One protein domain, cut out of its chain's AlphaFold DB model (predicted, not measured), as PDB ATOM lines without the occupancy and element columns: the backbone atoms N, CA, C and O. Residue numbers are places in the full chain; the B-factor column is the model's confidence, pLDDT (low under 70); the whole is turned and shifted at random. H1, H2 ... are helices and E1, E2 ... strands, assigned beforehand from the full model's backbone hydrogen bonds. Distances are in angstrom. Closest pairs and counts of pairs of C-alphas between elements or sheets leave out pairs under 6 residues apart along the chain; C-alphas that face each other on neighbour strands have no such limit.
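This is residues 9 to 104 of the 119 residues of the protein "Lactonase family protein with 7-bladed beta-propeller" of Novosphingobium sp. GV010 (UniProt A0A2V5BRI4). Two small, strongly twisted sheets lie partly face to face with their strands crossed, making a loose sandwich in which edge strand E1 of one sheet comes near edge strand E4 of the other. The tip of the E5-E6 hairpin, residues 66 to 71, sticks out at one end of the long axis, and the long loop of residues 86 to 98 lies toward the other end, with the short helix H1 just before it. The printed part has 96 residues with seven named strands and one named helix, in the order E1 E2 E3 E4 E5 E6 H1 E7; the class is mostly strand. The sheets run E1 - E2 - E3 and E4 - E5 - E6 - E7, both antiparallel. The whole is compact, with a radius of gyration of the C-alphas of 14.2 A, yet only just elongated, spanning 48 by 24 by 22 A.

Start with E1, residues 9 to 13, and E2, residues 23 to 29, a hairpin where N 10 and O 26 are 2.9 A apart. E3, residues 34 to 42, forms a hairpin with E2, with N 27 and O 36 at 2.8 A, and bends by 51 degrees at residue 39; these three strands are a meander, each the antiparallel neighbour of the one before. A tight link leads to the second meander: E4, residues 47 to 52, E5, residues 58 to 63, and E6, residues 74 to 80. Look there for N 60 and O 51 at 2.8 A, then N 61 and O 76 at 2.9 A. E7, residues 99 to 103, is E6's antiparallel neighbour, with N 79 and O 100 at 2.8 A. The two sheets form a sandwich, two sheets face to face, their strands at 43 degrees. The closest C-alphas of E1 and E4 are those of Gly 13 and Pro 47, 4.9 A; of E3 and E7, those of Ala 42 and Leu 99, 5.4 A. H1, residues 82 to 85, only grazes the sheet E1 E2 E3, with residue 85; it is too short for an O i to N i+4 pair, and its one O i to N i+3 pair is not within range.

Find C-alpha 9 at (18.156, 3.216, -5.539); from there E1 runs 13.4 A. E2 spans 19.8 A, E3 22.6 A, E4 13.0 A, E5 16.0 A and E6 19.2 A. H1 covers 4.7 A, and E7, 12.1 A long, ends at C-alpha 103, (32.297, 9.600, -22.309).

The two C-alphas farthest apart are those of Gly 69 and Thr 91, 49.2 A. The printed part has no cut, and the link from H1 to E7 is long. In the B-factor column, pLDDT is under 70 for 25 residues, among them 82 to 98.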
ATOM      1  N   LEU A   9      16.734   3.181  -5.208       85.31
ATOM      2  CA  LEU A   9      18.156   3.216  -5.539       85.31
ATOM      3  C   LEU A   9      18.769   4.546  -5.084       85.31
ATOM      4  O   LEU A   9      18.411   5.612  -5.583       85.31
ATOM      5  N   ILE A  10      19.748   4.465  -4.188       89.25
ATOM      6  CA  ILE A  10      20.559   5.594  -3.739       89.25
ATOM      7  C   ILE A  10      21.946   5.497  -4.367       89.25
ATOM      8  O   ILE A  10      22.581   4.440  -4.358       89.25
ATOM      9  N   VAL A  11      22.430   6.624  -4.883       90.88
ATOM     10  CA  VAL A  11      23.776   6.764  -5.442       90.88
ATOM     11  C   VAL A  11      24.546   7.795  -4.628       90.88
ATOM     12  O   VAL A  11      24.037   8.879  -4.353       90.88
ATOM     13  N   ILE A  12      25.766   7.448  -4.226       93.06
ATOM     14  CA  ILE A  12      26.568   8.211  -3.268       93.06
ATOM     15  C   ILE A  12      27.908   8.543  -3.914       93.06
ATOM     16  O   ILE A  12      28.673   7.649  -4.277       93.06
ATOM     17  N   GLY A  13      28.182   9.834  -4.052       92.88
ATOM     18  CA  GLY A  13      29.490  10.344  -4.438       92.88
ATOM     19  C   GLY A  13      30.428  10.480  -3.236       92.88
ATOM     20  O   GLY A  13      29.971  10.732  -2.120       92.88
ATOM     21  N   THR A  14      31.735  10.319  -3.441       92.19
ATOM     22  CA  THR A  14      32.742  10.428  -2.376       92.19
ATOM     23  C   THR A  14      33.803  11.488  -2.672       92.19
ATOM     24  O   THR A  14      34.040  11.887  -3.813       92.19
ATOM     25  N   GLN A  15      34.450  11.974  -1.608       88.94
ATOM     26  CA  GLN A  15      35.575  12.916  -1.698       88.94
ATOM     27  C   GLN A  15      36.944  12.222  -1.622       88.94
ATOM     28  O   GLN A  15      37.966  12.851  -1.901       88.94
ATOM     29  N   SER A  16      36.973  10.948  -1.220       78.19
ATOM     30  CA  SER A  16      38.178  10.137  -1.049       78.19
ATOM     31  C   SER A  16      38.874   9.862  -2.383       78.19
ATOM     32  O   SER A  16      38.248   9.728  -3.435       78.19
ATOM     33  N   GLN A  17      40.199   9.753  -2.318       70.12
ATOM     34  CA  GLN A  17      41.028   9.210  -3.391       70.12
ATOM     35  C   GLN A  17      41.414   7.767  -3.040       70.12
ATOM     36  O   GLN A  17      41.571   7.444  -1.863       70.12
ATOM     37  N   GLY A  18      41.616   6.914  -4.047       67.56
ATOM     38  CA  GLY A  18      42.074   5.533  -3.848       67.56
ATOM     39  C   GLY A  18      40.936   4.502  -3.737       67.56
ATOM     40  O   GLY A  18      39.888   4.707  -4.345       67.56
ATOM     41  N   PRO A  19      41.137   3.372  -3.028       68.00
ATOM     42  CA  PRO A  19      40.242   2.204  -3.078       68.00
ATOM     43  C   PRO A  19      38.833   2.455  -2.521       68.00
ATOM     44  O   PRO A  19      37.897   1.769  -2.926       68.00
ATOM     45  N   ASP A  20      38.679   3.468  -1.666       73.88
ATOM     46  CA  ASP A  20      37.392   3.899  -1.100       73.88
ATOM     47  C   ASP A  20      36.799   5.116  -1.841       73.88
ATOM     48  O   ASP A  20      35.872   5.770  -1.361       73.88
ATOM     49  N   GLY A  21      37.393   5.496  -2.975       86.12
ATOM     50  CA  GLY A  21      36.951   6.592  -3.833       86.12
ATOM     51  C   GLY A  21      36.029   6.113  -4.955       86.12
ATOM     52  O   GLY A  21      36.176   5.006  -5.474       86.12
ATOM     53  N   GLY A  22      35.104   6.972  -5.379       91.19
ATOM     54  CA  GLY A  22      34.217   6.706  -6.505       91.19
ATOM     55  C   GLY A  22      32.744   6.877  -6.169       91.19
ATOM     56  O   GLY A  22      32.361   7.628  -5.276       91.19
ATOM     57  N   ILE A  23      31.910   6.220  -6.964       92.31
ATOM     58  CA  ILE A  23      30.458   6.275  -6.853       92.31
ATOM     59  C   ILE A  23      29.988   4.946  -6.278       92.31
ATOM     60  O   ILE A  23      30.241   3.890  -6.862       92.31
ATOM     61  N   HIS A  24      29.284   5.002  -5.156       91.62
ATOM     62  CA  HIS A  24      28.705   3.843  -4.491       91.62
ATOM     63  C   HIS A  24      27.199   3.783  -4.730       91.62
ATOM     64  O   HIS A  24      26.556   4.809  -4.958       91.62
ATOM     65  N   ALA A  25      26.638   2.581  -4.649       89.56
ATOM     66  CA  ALA A  25      25.202   2.366  -4.734       89.56
ATOM     67  C   ALA A  25      24.676   1.619  -3.506       89.56
ATOM     68  O   ALA A  25      25.372   0.796  -2.899       89.56
ATOM     69  N   ALA A  26      23.427   1.900  -3.159       87.69
ATOM     70  CA  ALA A  26      22.694   1.239  -2.093       87.69
ATOM     71  C   ALA A  26      21.204   1.166  -2.435       87.69
ATOM     72  O   ALA A  26      20.705   1.949  -3.243       87.69
ATOM     73  N   CYS A  27      20.501   0.241  -1.794       86.94
ATOM     74  CA  CYS A  27      19.049   0.187  -1.804       86.94
ATOM     75  C   CYS A  27      18.505   0.704  -0.478       86.94
ATOM     76  O   CYS A  27      18.956   0.255   0.578       86.94
ATOM     77  N   PHE A  28      17.554   1.628  -0.525       85.12
ATOM     78  CA  PHE A  28      16.876   2.143   0.654       85.12
ATOM     79  C   PHE A  28      15.421   1.675   0.685       85.12
ATOM     80  O   PHE A  28      14.642   2.009  -0.202       85.12
ATOM     81  N   ASP A  29      15.061   0.913   1.713       84.75
ATOM     82  CA  ASP A  29      13.674   0.606   2.051       84.75
ATOM     83  C   ASP A  29      13.136   1.730   2.943       84.75
ATOM     84  O   ASP A  29      13.500   1.844   4.115       84.75
ATOM     85  N   GLU A  30      12.271   2.570   2.378       82.19
ATOM     86  CA  GLU A  30      11.653   3.691   3.088       82.19
ATOM     87  C   GLU A  30      10.642   3.256   4.154       82.19
ATOM     88  O   GLU A  30      10.429   3.978   5.127       82.19
ATOM     89  N   THR A  31      10.043   2.071   4.002       84.44
ATOM     90  CA  THR A  31       9.046   1.545   4.940       84.44
ATOM     91  C   THR A  31       9.730   1.019   6.195       84.44
ATOM     92  O   THR A  31       9.283   1.293   7.310       84.44
ATOM     93  N   ALA A  32      10.830   0.281   6.027       84.19
ATOM     94  CA  ALA A  32      11.621  -0.246   7.136       84.19
ATOM     95  C   ALA A  32      12.682   0.743   7.658       84.19
ATOM     96  O   ALA A  32      13.234   0.532   8.738       84.19
ATOM     97  N   GLY A  33      13.004   1.794   6.897       85.56
ATOM     98  CA  GLY A  33      14.123   2.695   7.181       85.56
ATOM     99  C   GLY A  33      15.493   2.020   7.035       85.56
ATOM    100  O   GLY A  33      16.454   2.425   7.691       85.56
ATOM    101  N   ALA A  34      15.591   0.969   6.217       86.19
ATOM    102  CA  ALA A  34      16.787   0.142   6.089       86.19
ATOM    103  C   ALA A  34      17.594   0.507   4.836       86.19
ATOM    104  O   ALA A  34      17.046   0.617   3.742       86.19
ATOM    105  N   LEU A  35      18.916   0.654   4.982       86.31
ATOM    106  CA  LEU A  35      19.839   0.897   3.870       86.31
ATOM    107  C   LEU A  35      20.739  -0.323   3.650       86.31
ATOM    108  O   LEU A  35      21.565  -0.663   4.498       86.31
ATOM    109  N   GLN A  36      20.623  -0.950   2.486       87.50
ATOM    110  CA  GLN A  36      21.474  -2.054   2.060       87.50
ATOM    111  C   GLN A  36      22.536  -1.550   1.081       87.50
ATOM    112  O   GLN A  36      22.238  -1.200  -0.059       87.50
ATOM    113  N   ALA A  37      23.799  -1.541   1.505       86.62
ATOM    114  CA  ALA A  37      24.905  -1.148   0.639       86.62
ATOM    115  C   ALA A  37      25.214  -2.225  -0.418       86.62
ATOM    116  O   ALA A  37      25.445  -3.389  -0.081       86.62
ATOM    117  N   PHE A  38      25.298  -1.823  -1.688       84.06
ATOM    118  CA  PHE A  38      25.825  -2.663  -2.771       84.06
ATOM    119  C   PHE A  38      27.336  -2.493  -2.959       84.06
ATOM    120  O   PHE A  38      27.997  -3.385  -3.491       84.06
ATOM    121  N   GLY A  39      27.892  -1.378  -2.478       85.81
ATOM    122  CA  GLY A  39      29.317  -1.068  -2.563       85.81
ATOM    123  C   GLY A  39      29.647  -0.178  -3.759       85.81
ATOM    124  O   GLY A  39      28.826   0.639  -4.175       85.81
ATOM    125  N   LEU A  40      30.876  -0.293  -4.265       88.69
ATOM    126  CA  LEU A  40      31.379   0.528  -5.367       88.69
ATOM    127  C   LEU A  40      30.666   0.171  -6.681       88.69
ATOM    128  O   LEU A  40      30.764  -0.958  -7.159       88.69
ATOM    129  N   ALA A  41      29.988   1.152  -7.273       88.19
ATOM    130  CA  ALA A  41      29.231   1.017  -8.516       88.19
ATOM    131  C   ALA A  41      29.999   1.534  -9.744       88.19
ATOM    132  O   ALA A  41      29.841   1.005 -10.850       88.19
ATOM    133  N   ALA A  42      30.850   2.548  -9.555       88.19
ATOM    134  CA  ALA A  42      31.840   2.986 -10.536       88.19
ATOM    135  C   ALA A  42      33.048   3.651  -9.877       88.19
ATOM    136  O   ALA A  42      32.924   4.422  -8.927       88.19
ATOM    137  N   THR A  43      34.218   3.418 -10.463       88.62
ATOM    138  CA  THR A  43      35.420   4.203 -10.185       88.62
ATOM    139  C   THR A  43      35.278   5.587 -10.813       88.62
ATOM    140  O   THR A  43      35.036   5.700 -12.015       88.62
ATOM    141  N   ALA A  44      35.457   6.637 -10.017       86.75
ATOM    142  CA  ALA A  44      35.483   8.021 -10.476       86.75
ATOM    143  C   ALA A  44      36.382   8.842  -9.545       86.75
ATOM    144  O   ALA A  44      36.429   8.592  -8.342       86.75
ATOM    145  N   THR A  45      37.103   9.820 -10.086       87.81
ATOM    146  CA  THR A  45      37.975  10.690  -9.284       87.81
ATOM    147  C   THR A  45      37.146  11.789  -8.624       87.81
ATOM    148  O   THR A  45      36.537  12.581  -9.339       87.81
ATOM    149  N   ARG A  46      37.135  11.845  -7.282       89.69
ATOM    150  CA  ARG A  46      36.402  12.843  -6.467       89.69
ATOM    151  C   ARG A  46      35.004  13.196  -7.015       89.69
ATOM    152  O   ARG A  46      34.770  14.361  -7.346       89.69
ATOM    153  N   PRO A  47      34.080  12.225  -7.135       91.62
ATOM    154  CA  PRO A  47      32.703  12.494  -7.527       91.62
ATOM    155  C   PRO A  47      31.932  13.134  -6.363       91.62
ATOM    156  O   PRO A  47      31.073  12.501  -5.765       91.62
ATOM    157  N   THR A  48      32.250  14.374  -5.992       92.06
ATOM    158  CA  THR A  48      31.703  15.024  -4.783       92.06
ATOM    159  C   THR A  48      30.220  15.371  -4.901       92.06
ATOM    160  O   THR A  48      29.538  15.528  -3.890       92.06
ATOM    161  N   TRP A  49      29.712  15.439  -6.133       93.00
ATOM    162  CA  TRP A  49      28.308  15.655  -6.450       93.00
ATOM    163  C   TRP A  49      27.842  14.681  -7.527       93.00
ATOM    164  O   TRP A  49      28.541  14.472  -8.523       93.00
ATOM    165  N   VAL A  50      26.640  14.130  -7.352       93.50
ATOM    166  CA  VAL A  50      25.988  13.240  -8.317       93.50
ATOM    167  C   VAL A  50      24.526  13.635  -8.525       93.50
ATOM    168  O   VAL A  50      23.882  14.162  -7.622       93.50
ATOM    169  N   LEU A  51      23.997  13.374  -9.718       93.81
ATOM    170  CA  LEU A  51      22.594  13.594 -10.064       93.81
ATOM    171  C   LEU A  51      22.113  12.485 -10.998       93.81
ATOM    172  O   LEU A  51      22.658  12.317 -12.088       93.81
ATOM    173  N   ALA A  52      21.083  11.748 -10.589       89.50
ATOM    174  CA  ALA A  52      20.396  10.806 -11.466       89.50
ATOM    175  C   ALA A  52      19.323  11.542 -12.284       89.50
ATOM    176  O   ALA A  52      18.560  12.339 -11.739       89.50
ATOM    177  N   ASP A  53      19.270  11.284 -13.589       86.56
ATOM    178  CA  ASP A  53      18.188  11.756 -14.454       86.56
ATOM    179  C   ASP A  53      16.901  10.974 -14.129       86.56
ATOM    180  O   ASP A  53      16.905   9.748 -14.019       86.56
ATOM    181  N   PHE A  54      15.789  11.689 -13.957       78.56
ATOM    182  CA  PHE A  54      14.507  11.101 -13.556       78.56
ATOM    183  C   PHE A  54      13.824  10.292 -14.670       78.56
ATOM    184  O   PHE A  54      12.935   9.489 -14.396       78.56
ATOM    185  N   VAL A  55      14.201  10.513 -15.933       82.69
ATOM    186  CA  VAL A  55      13.568   9.908 -17.117       82.69
ATOM    187  C   VAL A  55      14.530   8.947 -17.817       82.69
ATOM    188  O   VAL A  55      14.159   7.843 -18.236       82.69
ATOM    189  N   ARG A  56      15.789   9.354 -17.966       84.88
ATOM    190  CA  ARG A  56      16.828   8.601 -18.673       84.88
ATOM    191  C   ARG A  56      17.641   7.770 -17.681       84.88
ATOM    192  O   ARG A  56      17.855   8.202 -16.558       84.88
ATOM    193  N   PRO A  57      18.156   6.595 -18.081       86.44
ATOM    194  CA  PRO A  57      19.019   5.789 -17.222       86.44
ATOM    195  C   PRO A  57      20.435   6.375 -17.211       86.44
ATOM    196  O   PRO A  57      21.380   5.735 -17.671       86.44
ATOM    197  N   VAL A  58      20.578   7.624 -16.775       88.12
ATOM    198  CA  VAL A  58      21.839   8.364 -16.806       88.12
ATOM    199  C   VAL A  58      22.094   8.977 -15.440       88.12
ATOM    200  O   VAL A  58      21.210   9.577 -14.836       88.12
ATOM    201  N   LEU A  59      23.325   8.830 -14.967       91.62
ATOM    202  CA  LEU A  59      23.856   9.506 -13.797       91.62
ATOM    203  C   LEU A  59      24.921  10.501 -14.248       91.62
ATOM    204  O   LEU A  59      25.822  10.149 -15.009       91.62
ATOM    205  N   TYR A  60      24.854  11.718 -13.735       93.25
ATOM    206  CA  TYR A  60      25.896  12.723 -13.873       93.25
ATOM    207  C   TYR A  60      26.705  12.810 -12.585       93.25
ATOM    208  O   TYR A  60      26.135  12.739 -11.497       93.25
ATOM    209  N   ALA A  61      28.019  12.984 -12.700       93.31
ATOM    210  CA  ALA A  61      28.895  13.218 -11.560       93.31
ATOM    211  C   ALA A  61      29.910  14.315 -11.872       93.31
ATOM    212  O   ALA A  61      30.447  14.376 -12.980       93.31
ATOM    213  N   VAL A  62      30.202  15.157 -10.887       91.19
ATOM    214  CA  VAL A  62      31.257  16.169 -10.999       91.19
ATOM    215  C   VAL A  62      32.567  15.558 -10.534       91.19
ATOM    216  O   VAL A  62      32.674  15.160  -9.381       91.19
ATOM    217  N   LYS A  63      33.574  15.520 -11.406       87.31
ATOM    218  CA  LYS A  63      34.970  15.350 -11.003       87.31
ATOM    219  C   LYS A  63      35.458  16.705 -10.535       87.31
ATOM    220  O   LYS A  63      35.788  17.577 -11.337       87.31
ATOM    221  N   GLU A  64      35.489  16.883  -9.230       76.75
ATOM    222  CA  GLU A  64      36.044  18.079  -8.627       76.75
ATOM    223  C   GLU A  64      37.522  17.790  -8.355       76.75
ATOM    224  O   GLU A  64      37.832  16.945  -7.523       76.75
ATOM    225  N   VAL A  65      38.474  18.430  -9.033       76.94
ATOM    226  CA  VAL A  65      39.893  18.386  -8.630       76.94
ATOM    227  C   VAL A  65      40.485  19.785  -8.723       76.94
ATOM    228  O   VAL A  65      40.335  20.431  -9.742       76.94
ATOM    229  N   GLY A  66      41.149  20.246  -7.655       72.31
ATOM    230  CA  GLY A  66      41.859  21.532  -7.598       72.31
ATOM    231  C   GLY A  66      40.985  22.800  -7.674       72.31
ATOM    232  O   GLY A  66      39.774  22.738  -7.853       72.31
ATOM    233  N   ASN A  67      41.623  23.968  -7.516       68.88
ATOM    234  CA  ASN A  67      41.002  25.297  -7.650       68.88
ATOM    235  C   ASN A  67      42.012  26.356  -8.155       68.88
ATOM    236  O   ASN A  67      42.060  27.480  -7.666       68.88
ATOM    237  N   THR A  68      42.906  25.979  -9.073       74.31
ATOM    238  CA  THR A  68      44.009  26.845  -9.539       74.31
ATOM    239  C   THR A  68      43.622  27.781 -10.686       74.31
ATOM    240  O   THR A  68      44.454  28.558 -11.135       74.31
ATOM    241  N   GLY A  69      42.369  27.734 -11.154       66.69
ATOM    242  CA  GLY A  69      41.889  28.526 -12.294       66.69
ATOM    243  C   GLY A  69      42.126  27.880 -13.665       66.69
ATOM    244  O   GLY A  69      41.585  28.358 -14.658       66.69
ATOM    245  N   ASP A  70      42.863  26.768 -13.719       71.50
ATOM    246  CA  ASP A  70      43.004  25.931 -14.914       71.50
ATOM    247  C   ASP A  70      41.783  25.013 -15.104       71.50
ATOM    248  O   ASP A  70      40.972  24.836 -14.193       71.50
ATOM    249  N   ARG A  71      41.628  24.385 -16.282       68.44
ATOM    250  CA  ARG A  71      40.539  23.419 -16.527       68.44
ATOM    251  C   ARG A  71      40.812  22.104 -15.798       68.44
ATOM    252  O   ARG A  71      41.392  21.177 -16.351       68.44
ATOM    253  N   ILE A  72      40.397  22.061 -14.542       73.94
ATOM    254  CA  ILE A  72      40.697  20.974 -13.607       73.94
ATOM    255  C   ILE A  72      39.449  20.181 -13.205       73.94
ATOM    256  O   ILE A  72      39.565  19.014 -12.869       73.94
ATOM    257  N   GLY A  73      38.242  20.736 -13.338       78.00
ATOM    258  CA  GLY A  73      36.996  19.984 -13.153       78.00
ATOM    259  C   GLY A  73      36.435  19.404 -14.454       78.00
ATOM    260  O   GLY A  73      36.564  20.021 -15.512       78.00
ATOM    261  N   ASP A  74      35.750  18.262 -14.360       85.56
ATOM    262  CA  ASP A  74      34.981  17.676 -15.467       85.56
ATOM    263  C   ASP A  74      33.583  17.247 -14.993       85.56
ATOM    264  O   ASP A  74      33.383  16.896 -13.829       85.56
ATOM    265  N   VAL A  75      32.612  17.219 -15.910       89.44
ATOM    266  CA  VAL A  75      31.322  16.549 -15.689       89.44
ATOM    267  C   VAL A  75      31.338  15.230 -16.446       89.44
ATOM    268  O   VAL A  75      31.553  15.192 -17.655       89.44
ATOM    269  N   MET A  76      31.110  14.145 -15.721       89.94
ATOM    270  CA  MET A  76      31.091  12.783 -16.237       89.94
ATOM    271  C   MET A  76      29.648  12.295 -16.327       89.94
ATOM    272  O   MET A  76      28.817  12.639 -15.487       89.94
ATOM    273  N   SER A  77      29.358  11.465 -17.327       90.12
ATOM    274  CA  SER A  77      28.072  10.775 -17.456       90.12
ATOM    275  C   SER A  77      28.268   9.265 -17.405       90.12
ATOM    276  O   SER A  77      29.257   8.733 -17.920       90.12
ATOM    277  N   PHE A  78      27.319   8.585 -16.771       88.56
ATOM    278  CA  PHE A  78      27.291   7.141 -16.631       88.56
ATOM    279  C   PHE A  78      25.920   6.604 -17.020       88.56
ATOM    280  O   PHE A  78      24.900   7.149 -16.609       88.56
ATOM    281  N   ALA A  79      25.887   5.500 -17.759       87.62
ATOM    282  CA  ALA A  79      24.664   4.743 -17.974       87.62
ATOM    283  C   ALA A  79      24.338   3.901 -16.731       87.62
ATOM    284  O   ALA A  79      25.221   3.239 -16.178       87.62
ATOM    285  N   ILE A  80      23.068   3.911 -16.332       83.56
ATOM    286  CA  ILE A  80      22.507   3.074 -15.270       83.56
ATOM    287  C   ILE A  80      21.961   1.796 -15.911       83.56
ATOM    288  O   ILE A  80      21.026   1.844 -16.714       83.56
ATOM    289  N   ASP A  81      22.515   0.641 -15.549       78.25
ATOM    290  CA  ASP A  81      21.959  -0.639 -15.983       78.25
ATOM    291  C   ASP A  81      20.666  -0.951 -15.215       78.25
ATOM    292  O   ASP A  81      20.688  -1.370 -14.053       78.25
ATOM    293  N   ARG A  82      19.527  -0.771 -15.893       66.12
ATOM    294  CA  ARG A  82      18.188  -1.008 -15.337       66.12
ATOM    295  C   ARG A  82      17.944  -2.456 -14.916       66.12
ATOM    296  O   ARG A  82      17.131  -2.670 -14.024       66.12
ATOM    297  N   SER A  83      18.643  -3.428 -15.507       64.56
ATOM    298  CA  SER A  83      18.511  -4.833 -15.106       64.56
ATOM    299  C   SER A  83      19.086  -5.083 -13.708       64.56
ATOM    300  O   SER A  83      18.551  -5.898 -12.964       64.56
ATOM    301  N   SER A  84      20.117  -4.319 -13.324       56.47
ATOM    302  CA  SER A  84      20.716  -4.347 -11.983       56.47
ATOM    303  C   SER A  84      20.055  -3.369 -11.003       56.47
ATOM    304  O   SER A  84      19.963  -3.660  -9.817       56.47
ATOM    305  N   ALA A  85      19.541  -2.231 -11.490       55.25
ATOM    306  CA  ALA A  85      18.828  -1.248 -10.670       55.25
ATOM    307  C   ALA A  85      17.423  -1.720 -10.255       55.25
ATOM    308  O   ALA A  85      16.910  -1.287  -9.228       55.25
ATOM    309  N   GLY A  86      16.816  -2.629 -11.027       51.09
ATOM    310  CA  GLY A  86      15.539  -3.269 -10.700       51.09
ATOM    311  C   GLY A  86      15.608  -4.301  -9.567       51.09
ATOM    312  O   GLY A  86      14.577  -4.848  -9.199       51.09
ATOM    313  N   LEU A  87      16.796  -4.572  -9.007       50.97
ATOM    314  CA  LEU A  87      17.011  -5.552  -7.933       50.97
ATOM    315  C   LEU A  87      16.999  -4.939  -6.526       50.97
ATOM    316  O   LEU A  87      17.401  -5.586  -5.565       50.97
ATOM    317  N   CYS A  88      16.437  -3.739  -6.370       54.66
ATOM    318  CA  CYS A  88      15.894  -3.269  -5.090       54.66
ATOM    319  C   CYS A  88      14.632  -4.068  -4.654       54.66
ATOM    320  O   CYS A  88      13.718  -3.523  -4.042       54.66
ATOM    321  N   SER A  89      14.593  -5.362  -4.991       44.53
ATOM    322  CA  SER A  89      13.592  -6.368  -4.639       44.53
ATOM    323  C   SER A  89      14.285  -7.383  -3.732       44.53
ATOM    324  O   SER A  89      15.389  -7.859  -4.015       44.53
ATOM    325  N   SER A  90      13.662  -7.656  -2.593       45.19
ATOM    326  CA  SER A  90      14.292  -8.130  -1.356       45.19
ATOM    327  C   SER A  90      14.886  -9.553  -1.366       45.19
ATOM    328  O   SER A  90      15.307 -10.033  -0.316       45.19
ATOM    329  N   THR A  91      14.977 -10.254  -2.506       39.75
ATOM    330  CA  THR A  91      15.356 -11.688  -2.519       39.75
ATOM    331  C   THR A  91      16.486 -12.100  -3.476       39.75
ATOM    332  O   THR A  91      16.980 -13.222  -3.372       39.75
ATOM    333  N   ILE A  92      17.004 -11.254  -4.369       40.22
ATOM    334  CA  ILE A  92      17.949 -11.741  -5.396       40.22
ATOM    335  C   ILE A  92      19.368 -11.206  -5.182       40.22
ATOM    336  O   ILE A  92      19.588 -10.015  -5.017       40.22
ATOM    337  N   ALA A  93      20.302 -12.166  -5.154       40.94
ATOM    338  CA  ALA A  93      21.764 -12.114  -5.174       40.94
ATOM    339  C   ALA A  93      22.439 -10.741  -5.361       40.94
ATOM    340  O   ALA A  93      22.029  -9.942  -6.189       40.94
ATOM    341  N   ARG A  94      23.579 -10.565  -4.668       48.69
ATOM    342  CA  ARG A  94      24.558  -9.451  -4.726       48.69
ATOM    343  C   ARG A  94      25.064  -9.150  -6.153       48.69
ATOM    344  O   ARG A  94      26.253  -9.294  -6.433       48.69
ATOM    345  N   ILE A  95      24.187  -8.760  -7.066       51.41
ATOM    346  CA  ILE A  95      24.544  -8.293  -8.397       51.41
ATOM    347  C   ILE A  95      25.003  -6.849  -8.199       51.41
ATOM    348  O   ILE A  95      24.207  -6.013  -7.768       51.41
ATOM    349  N   PRO A  96      26.289  -6.538  -8.430       56.59
ATOM    350  CA  PRO A  96      26.767  -5.179  -8.264       56.59
ATOM    351  C   PRO A  96      26.059  -4.290  -9.284       56.59
ATOM    352  O   PRO A  96      26.078  -4.582 -10.482       56.59
ATOM    353  N   ILE A  97      25.468  -3.194  -8.815       60.88
ATOM    354  CA  ILE A  97      25.007  -2.133  -9.707       60.88
ATOM    355  C   ILE A  97      26.235  -1.604 -10.433       60.88
ATOM    356  O   ILE A  97      27.177  -1.134  -9.798       60.88
ATOM    357  N   ARG A  98      26.242  -1.710 -11.762       68.12
ATOM    358  CA  ARG A  98      27.338  -1.197 -12.581       68.12
ATOM    359  C   ARG A  98      26.916   0.074 -13.284       68.12
ATOM    360  O   ARG A  98      25.935   0.105 -14.025       68.12
ATOM    361  N   LEU A  99      27.717   1.107 -13.078       70.44
ATOM    362  CA  LEU A  99      27.653   2.345 -13.829       70.44
ATOM    363  C   LEU A  99      28.739   2.303 -14.898       70.44
ATOM    364  O   LEU A  99      29.913   2.066 -14.604       70.44
ATOM    365  N   ARG A 100      28.358   2.526 -16.154       75.62
ATOM    366  CA  ARG A 100      29.313   2.574 -17.267       75.62
ATOM    367  C   ARG A 100      29.510   4.012 -17.703       75.62
ATOM    368  O   ARG A 100      28.551   4.633 -18.145       75.62
ATOM    369  N   MET A 101      30.740   4.512 -17.629       75.12
ATOM    370  CA  MET A 101      31.075   5.843 -18.131       75.12
ATOM    371  C   MET A 101      30.793   5.913 -19.637       75.12
ATOM    372  O   MET A 101      31.252   5.056 -20.395       75.12
ATOM    373  N   THR A 102      30.004   6.897 -20.060       65.38
ATOM    374  CA  THR A 102      29.561   7.030 -21.456       65.38
ATOM    375  C   THR A 102      30.461   7.942 -22.283       65.38
ATOM    376  O   THR A 102      30.481   7.795 -23.501       65.38
ATOM    377  N   GLN A 103      31.250   8.818 -21.647       52.03
ATOM    378  CA  GLN A 103      32.297   9.600 -22.309       52.03
ATOM    379  C   GLN A 103      33.304  10.159 -21.290       52.03
ATOM    380  O   GLN A 103      32.899  10.821 -20.334       52.03
ATOM    381  N   GLY A 104      34.597   9.889 -21.496       43.16
ATOM    382  CA  GLY A 104      35.707  10.561 -20.819       43.16
ATOM    383  C   GLY A 104      36.199  11.720 -21.676       43.16
ATOM    384  O   GLY A 104      36.387  11.563 -22.881       43.16
TER     385      GLY A 104